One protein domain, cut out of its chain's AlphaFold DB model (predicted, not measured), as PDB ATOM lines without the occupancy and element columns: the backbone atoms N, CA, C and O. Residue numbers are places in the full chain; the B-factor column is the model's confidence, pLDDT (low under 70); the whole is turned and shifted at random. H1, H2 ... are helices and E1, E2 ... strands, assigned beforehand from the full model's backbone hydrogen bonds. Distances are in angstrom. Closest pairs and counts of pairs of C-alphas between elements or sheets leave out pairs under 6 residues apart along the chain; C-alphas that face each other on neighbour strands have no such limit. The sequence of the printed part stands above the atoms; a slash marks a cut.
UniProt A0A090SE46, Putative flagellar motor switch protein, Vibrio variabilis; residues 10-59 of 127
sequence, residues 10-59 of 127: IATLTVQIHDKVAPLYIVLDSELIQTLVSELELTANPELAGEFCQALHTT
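Overview. This is residues 10 to 59 of the 127 residues of the protein "Putative flagellar motor switch protein" of Vibrio variabilis (UniProt A0A090SE46). The model is an open, wide V strung out along the chain: a long two-stranded hairpin, E1 and E2, makes one arm, the short helix H1 sits at the corner, and a second helix, H2, makes the end of the other arm. The two arms do not fold back on each other; H2 and the turn end of the hairpin, residues 16 to 21, stick out at opposite ends. The printed part has 50 residues, with two named strands and then two named helices in the order E1, E2, H1, H2; the sheet, in the order E1 - E2, is antiparallel, and the class is mixed, helices and strands. The whole is extended, with a radius of gyration of the C-alphas of 17.2 A, and elongated, spanning 51 by 26 by 17 A.

Arrangement. The sheet is a hairpin of E1, residues 10 to 17, and E2, residues 20 to 28, antiparallel neighbours whose directions stand at 155 degrees. The C-alphas of Ile 10 and Val 27 face each other at 4.7 A, and those of Gln 16 and Val 21 at 4.4 A. N 13 and O 24 are within hydrogen-bond range at 2.9 A, and so are N 24 and O 13 at 2.7 A. A tight link of one residue, Asp 29, joins E2 to H1, residues 30 to 39. E1 and H1 are apart. H2, residues 46 to 58, is apart from E1, from E2 and from H1. In H1 each O i to N i+4 pair is within hydrogen-bond range; in H2 8 of 9 are.

Along the chain. E1 begins at C-alpha 10, (-16.133, -47.411, -10.271), and runs 22.3 A to C-alpha 17. E2 begins at C-alpha 20, (-23.000, -65.354, -21.801), and measures 25.3 A from first to last C-alpha. H1 is 14.3 A long. H2, the longest helix with 13 residues, is 19.2 A long and ends at C-alpha 58, (-27.131, -20.564, -3.627).

Size, cuts and confidence. The two C-alphas farthest apart are those of Asp 19 and His 57, at 51.6 A. The first and last printed C-alphas, of Ile 10 and Thr 59, are 27.3 A apart. Residues 16 to 21 stand free, and so do residues 43 to 59, of which 46 to 58 belong to H2. The printed part has no cut. The link from E1 to E2 is tight, that from H1 to H2, six residues, is short, and no link is long. The mean pLDDT of the printed part is 84.8; residues 43 to 44 and residue 46 are under 70.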
ATOM      1  N   ILE A  10     -15.792 -46.011 -10.016       87.25
ATOM      2  CA  ILE A  10     -16.133 -47.411 -10.271       87.25
ATOM      3  C   ILE A  10     -17.054 -47.447 -11.484       87.25
ATOM      4  O   ILE A  10     -18.170 -46.929 -11.441       87.25
ATOM      5  N   ALA A  11     -16.592 -48.077 -12.560       84.81
ATOM      6  CA  ALA A  11     -17.390 -48.341 -13.746       84.81
ATOM      7  C   ALA A  11     -17.731 -49.832 -13.805       84.81
ATOM      8  O   ALA A  11     -16.869 -50.691 -13.633       84.81
ATOM      9  N   THR A  12     -18.999 -50.149 -14.058       91.50
ATOM     10  CA  THR A  12     -19.432 -51.525 -14.323       91.50
ATOM     11  C   THR A  12     -19.862 -51.611 -15.775       91.50
ATOM     12  O   THR A  12     -20.846 -50.987 -16.168       91.50
ATOM     13  N   LEU A  13     -19.124 -52.371 -16.577       89.94
ATOM     14  CA  LEU A  13     -19.481 -52.653 -17.959       89.94
ATOM     15  C   LEU A  13     -20.116 -54.032 -18.020       89.94
ATOM     16  O   LEU A  13     -19.632 -54.968 -17.399       89.94
ATOM     17  N   THR A  14     -21.184 -54.185 -18.788       92.12
ATOM     18  CA  THR A  14     -21.746 -55.513 -19.044       92.12
ATOM     19  C   THR A  14     -21.149 -56.042 -20.338       92.12
ATOM     20  O   THR A  14     -21.346 -55.452 -21.396       92.12
ATOM     21  N   VAL A  15     -20.405 -57.143 -20.255       91.62
ATOM     22  CA  VAL A  15     -19.832 -57.816 -21.419       91.62
ATOM     23  C   VAL A  15     -20.750 -58.965 -21.808       91.62
ATOM     24  O   VAL A  15     -21.017 -59.858 -21.004       91.62
ATOM     25  N   GLN A  16     -21.220 -58.948 -23.054       94.25
ATOM     26  CA  GLN A  16     -22.009 -60.029 -23.635       94.25
ATOM     27  C   GLN A  16     -21.237 -60.687 -24.777       94.25
ATOM     28  O   GLN A  16     -20.818 -60.018 -25.719       94.25
ATOM     29  N   ILE A  17     -21.073 -62.010 -24.706       92.12
ATOM     30  CA  ILE A  17     -20.504 -62.823 -25.786       92.12
ATOM     31  C   ILE A  17     -21.405 -64.044 -25.994       92.12
ATOM     32  O   ILE A  17     -21.477 -64.922 -25.131       92.12
ATOM     33  N   HIS A  18     -22.061 -64.107 -27.157       92.94
ATOM     34  CA  HIS A  18     -23.143 -65.058 -27.454       92.94
ATOM     35  C   HIS A  18     -24.219 -65.019 -26.350       92.94
ATOM     36  O   HIS A  18     -24.805 -63.964 -26.092       92.94
ATOM     37  N   ASP A  19     -24.417 -66.145 -25.665       91.88
ATOM     38  CA  ASP A  19     -25.439 -66.341 -24.634       91.88
ATOM     39  C   ASP A  19     -24.908 -66.055 -23.217       91.88
ATOM     40  O   ASP A  19     -25.616 -66.241 -22.228       91.88
ATOM     41  N   LYS A  20     -23.640 -65.642 -23.090       89.88
ATOM     42  CA  LYS A  20     -23.000 -65.354 -21.801       89.88
ATOM     43  C   LYS A  20     -22.946 -63.854 -21.568       89.88
ATOM     44  O   LYS A  20     -22.389 -63.118 -22.380       89.88
ATOM     45  N   VAL A  21     -23.475 -63.429 -20.426       93.81
ATOM     46  CA  VAL A  21     -23.452 -62.043 -19.957       93.81
ATOM     47  C   VAL A  21     -22.726 -62.007 -18.620       93.81
ATOM     48  O   VAL A  21     -23.082 -62.751 -17.707       93.81
ATOM     49  N   ALA A  22     -21.705 -61.163 -18.502       93.06
ATOM     50  CA  ALA A  22     -20.955 -60.995 -17.266       93.06
ATOM     51  C   ALA A  22     -20.585 -59.522 -17.038       93.06
ATOM     52  O   ALA A  22     -20.237 -58.823 -17.993       93.06
ATOM     53  N   PRO A  23     -20.629 -59.034 -15.788       92.56
ATOM     54  CA  PRO A  23     -20.128 -57.712 -15.461       92.56
ATOM     55  C   PRO A  23     -18.594 -57.707 -15.434       92.56
ATOM     56  O   PRO A  23     -17.953 -58.590 -14.864       92.56
ATOM     57  N   LEU A  24     -18.013 -56.668 -16.015       92.00
ATOM     58  CA  LEU A  24     -16.633 -56.256 -15.850       92.00
ATOM     59  C   LEU A  24     -16.619 -55.037 -14.927       92.00
ATOM     60  O   LEU A  24     -17.146 -53.978 -15.271       92.00
ATOM     61  N   TYR A  25     -16.004 -55.194 -13.762       89.81
ATOM     62  CA  TYR A  25     -15.793 -54.102 -12.821       89.81
ATOM     63  C   TYR A  25     -14.439 -53.460 -13.097       89.81
ATOM     64  O   TYR A  25     -13.410 -54.131 -13.048       89.81
ATOM     65  N   ILE A  26     -14.448 -52.162 -13.371       88.56
ATOM     66  CA  ILE A  26     -13.246 -51.348 -13.506       88.56
ATOM     67  C   ILE A  26     -13.235 -50.372 -12.340       88.56
ATOM     68  O   ILE A  26     -14.188 -49.619 -12.137       88.56
ATOM     69  N   VAL A  27     -12.155 -50.399 -11.569       87.44
ATOM     70  CA  VAL A  27     -11.925 -49.464 -10.474       87.44
ATOM     71  C   VAL A  27     -10.753 -48.587 -10.872       87.44
ATOM     72  O   VAL A  27      -9.655 -49.087 -11.097       87.44
ATOM     73  N   LEU A  28     -11.017 -47.292 -11.000       87.25
ATOM     74  CA  LEU A  28     -10.020 -46.284 -11.321       87.25
ATOM     75  C   LEU A  28      -9.726 -45.502 -10.047       87.25
ATOM     76  O   LEU A  28     -10.603 -44.821  -9.505       87.25
ATOM     77  N   ASP A  29      -8.502 -45.634  -9.559       87.62
ATOM     78  CA  ASP A  29      -7.994 -44.814  -8.470       87.62
ATOM     79  C   ASP A  29      -7.569 -43.426  -8.972       87.62
ATOM     80  O   ASP A  29      -7.666 -43.098 -10.158       87.62
ATOM     81  N   SER A  30      -7.124 -42.578  -8.050       84.31
ATOM     82  CA  SER A  30      -6.747 -41.205  -8.377       84.31
ATOM     83  C   SER A  30      -5.563 -41.115  -9.351       84.31
ATOM     84  O   SER A  30      -5.513 -40.163 -10.126       84.31
ATOM     85  N   GLU A  31      -4.629 -42.074  -9.341       86.06
ATOM     86  CA  GLU A  31      -3.464 -42.070 -10.236       86.06
ATOM     87  C   GLU A  31      -3.890 -42.406 -11.668       86.06
ATOM     88  O   GLU A  31      -3.610 -41.640 -12.590       86.06
ATOM     89  N   LEU A  32      -4.680 -43.471 -11.846       85.44
ATOM     90  CA  LEU A  32      -5.226 -43.857 -13.149       85.44
ATOM     91  C   LEU A  32      -6.145 -42.784 -13.741       85.44
ATOM     92  O   LEU A  32      -6.132 -42.561 -14.952       85.44
ATOM     93  N   ILE A  33      -6.925 -42.091 -12.902       85.50
ATOM     94  CA  ILE A  33      -7.744 -40.955 -13.346       85.50
ATOM     95  C   ILE A  33      -6.853 -39.842 -13.906       85.50
ATOM     96  O   ILE A  33      -7.149 -39.326 -14.980       85.50
ATOM     97  N   GLN A  34      -5.759 -39.489 -13.226       83.12
ATOM     98  CA  GLN A  34      -4.838 -38.455 -13.711       83.12
ATOM     99  C   GLN A  34      -4.150 -38.860 -15.015       83.12
ATOM    100  O   GLN A  34      -4.051 -38.043 -15.929       83.12
ATOM    101  N   THR A  35      -3.739 -40.125 -15.145       87.06
ATOM    102  CA  THR A  35      -3.202 -40.644 -16.408       87.06
ATOM    103  C   THR A  35      -4.222 -40.510 -17.534       87.06
ATOM    104  O   THR A  35      -3.883 -39.992 -18.590       87.06
ATOM    105  N   LEU A  36      -5.485 -40.891 -17.316       84.00
ATOM    106  CA  LEU A  36      -6.532 -40.741 -18.330       84.00
ATOM    107  C   LEU A  36      -6.796 -39.275 -18.688       84.00
ATOM    108  O   LEU A  36      -6.965 -38.973 -19.862       84.00
ATOM    109  N   VAL A  37      -6.809 -38.367 -17.708       84.00
ATOM    110  CA  VAL A  37      -6.957 -36.923 -17.960       84.00
ATOM    111  C   VAL A  37      -5.825 -36.401 -18.843       84.00
ATOM    112  O   VAL A  37      -6.092 -35.660 -19.787       84.00
ATOM    113  N   SER A  38      -4.586 -36.821 -18.570       84.75
ATOM    114  CA  SER A  38      -3.407 -36.430 -19.346       84.75
ATOM    115  C   SER A  38      -3.417 -37.016 -20.761       84.75
ATOM    116  O   SER A  38      -3.262 -36.278 -21.726       84.75
ATOM    117  N   GLU A  39      -3.608 -38.330 -20.895       88.06
ATOM    118  CA  GLU A  39      -3.522 -39.042 -22.180       88.06
ATOM    119  C   GLU A  39      -4.689 -38.725 -23.122       88.06
ATOM    120  O   GLU A  39      -4.537 -38.758 -24.339       88.06
ATOM    121  N   LEU A  40      -5.867 -38.423 -22.571       84.62
ATOM    122  CA  LEU A  40      -7.045 -38.050 -23.356       84.62
ATOM    123  C   LEU A  40      -7.160 -36.535 -23.571       84.62
ATOM    124  O   LEU A  40      -8.169 -36.089 -24.116       84.62
ATOM    125  N   GLU A  41      -6.169 -35.756 -23.118       80.62
ATOM    126  CA  GLU A  41      -6.161 -34.288 -23.167       80.62
ATOM    127  C   GLU A  41      -7.487 -33.683 -22.666       80.62
ATOM    128  O   GLU A  41      -8.009 -32.706 -23.214       80.62
ATOM    129  N   LEU A  42      -8.074 -34.292 -21.627       74.00
ATOM    130  CA  LEU A  42      -9.362 -33.865 -21.095       74.00
ATOM    131  C   LEU A  42      -9.191 -32.487 -20.465       74.00
ATOM    132  O   LEU A  42      -8.662 -32.330 -19.365       74.00
ATOM    133  N   THR A  43      -9.656 -31.467 -21.175       69.25
ATOM    134  CA  THR A  43      -9.701 -30.107 -20.654       69.25
ATOM    135  C   THR A  43     -10.914 -29.958 -19.745       69.25
ATOM    136  O   THR A  43     -12.003 -30.465 -20.029       69.25
ATOM    137  N   ALA A  44     -10.727 -29.285 -18.609       68.00
ATOM    138  CA  ALA A  44     -11.834 -28.967 -17.719       68.00
ATOM    139  C   ALA A  44     -12.887 -28.176 -18.505       68.00
ATOM    140  O   ALA A  44     -12.555 -27.159 -19.111       68.00
ATOM    141  N   ASN A  45     -14.142 -28.635 -18.499       72.25
ATOM    142  CA  ASN A  45     -15.219 -27.904 -19.154       72.25
ATOM    143  C   ASN A  45     -15.461 -26.588 -18.381       72.25
ATOM    144  O   ASN A  45     -15.933 -26.642 -17.239       72.25
ATOM    145  N   PRO A  46     -15.154 -25.416 -18.966       67.31
ATOM    146  CA  PRO A  46     -15.311 -24.137 -18.282       67.31
ATOM    147  C   PRO A  46     -16.778 -23.821 -17.957       67.31
ATOM    148  O   PRO A  46     -17.042 -23.097 -16.998       67.31
ATOM    149  N   GLU A  47     -17.738 -24.393 -18.693       70.75
ATOM    150  CA  GLU A  47     -19.169 -24.239 -18.405       70.75
ATOM    151  C   GLU A  47     -19.546 -24.913 -17.081       70.75
ATOM    152  O   GLU A  47     -20.285 -24.340 -16.284       70.75
ATOM    153  N   LEU A  48     -18.947 -26.072 -16.783       74.25
ATOM    154  CA  LEU A  48     -19.188 -26.809 -15.540       74.25
ATOM    155  C   LEU A  48     -18.646 -26.051 -14.322       74.25
ATOM    156  O   LEU A  48     -19.245 -26.077 -13.249       74.25
ATOM    157  N   ALA A  49     -17.531 -25.332 -14.493       75.00
ATOM    158  CA  ALA A  49     -17.012 -24.432 -13.469       75.00
ATOM    159  C   ALA A  49     -17.976 -23.260 -13.214       75.00
ATOM    160  O   ALA A  49     -18.206 -22.898 -12.062       75.00
ATOM    161  N   GLY A  50     -18.577 -22.703 -14.271       79.00
ATOM    162  CA  GLY A  50     -19.601 -21.664 -14.163       79.00
ATOM    163  C   GLY A  50     -20.849 -22.138 -13.415       79.00
ATOM    164  O   GLY A  50     -21.271 -21.494 -12.453       79.00
ATOM    165  N   GLU A  51     -21.401 -23.291 -13.802       82.44
ATOM    166  CA  GLU A  51     -22.560 -23.903 -13.137       82.44
ATOM    167  C   GLU A  51     -22.270 -24.250 -11.673       82.44
ATOM    168  O   GLU A  51     -23.091 -23.982 -10.793       82.44
ATOM    169  N   PHE A  52     -21.080 -24.783 -11.383       79.50
ATOM    170  CA  PHE A  52     -20.650 -25.077 -10.020       79.50
ATOM    171  C   PHE A  52     -20.526 -23.808  -9.169       79.50
ATOM    172  O   PHE A  52     -21.061 -23.758  -8.063       79.50
ATOM    173  N   CYS A  53     -19.888 -22.751  -9.682       82.50
ATOM    174  CA  CYS A  53     -19.812 -21.459  -8.994       82.50
ATOM    175  C   CYS A  53     -21.208 -20.884  -8.719       82.50
ATOM    176  O   CYS A  53     -21.483 -20.415  -7.613       82.50
ATOM    177  N   GLN A  54     -22.118 -20.976  -9.690       85.00
ATOM    178  CA  GLN A  54     -23.503 -20.543  -9.518       85.00
ATOM    179  C   GLN A  54     -24.231 -21.363  -8.442       85.00
ATOM    180  O   GLN A  54     -24.974 -20.807  -7.627       85.00
ATOM    181  N   ALA A  55     -23.992 -22.675  -8.391       83.44
ATOM    182  CA  ALA A  55     -24.520 -23.537  -7.342       83.44
ATOM    183  C   ALA A  55     -23.966 -23.146  -5.959       83.44
ATOM    184  O   ALA A  55     -24.737 -23.053  -5.003       83.44
ATOM    185  N   LEU A  56     -22.672 -22.819  -5.843       86.81
ATOM    186  CA  LEU A  56     -22.068 -22.361  -4.583       86.81
ATOM    187  C   LEU A  56     -22.712 -21.073  -4.053       86.81
ATOM    188  O   LEU A  56     -22.935 -20.969  -2.849       86.81
ATOM    189  N   HIS A  57     -23.087 -20.130  -4.923       87.81
ATOM    190  CA  HIS A  57     -23.770 -18.893  -4.512       87.81
ATOM    191  C   HIS A  57     -25.128 -19.126  -3.838       87.81
ATOM    192  O   HIS A  57     -25.557 -18.310  -3.025       87.81
ATOM    193  N   THR A  58     -25.811 -20.218  -4.183       87.06
ATOM    194  CA  THR A  58     -27.131 -20.564  -3.627       87.06
ATOM    195  C   THR A  58     -27.066 -21.677  -2.588       87.06
ATOM    196  O   THR A  58     -28.077 -22.001  -1.964       87.06
ATOM    197  N   THR A  59     -25.883 -22.259  -2.377       88.12
ATOM    198  CA  THR A  59     -25.699 -23.360  -1.437       88.12
ATOM    199  C   THR A  59     -25.910 -22.843  -0.012       88.12
ATOM    200  O   THR A  59     -25.194 -21.939   0.422       88.12
TER     201      THR A  59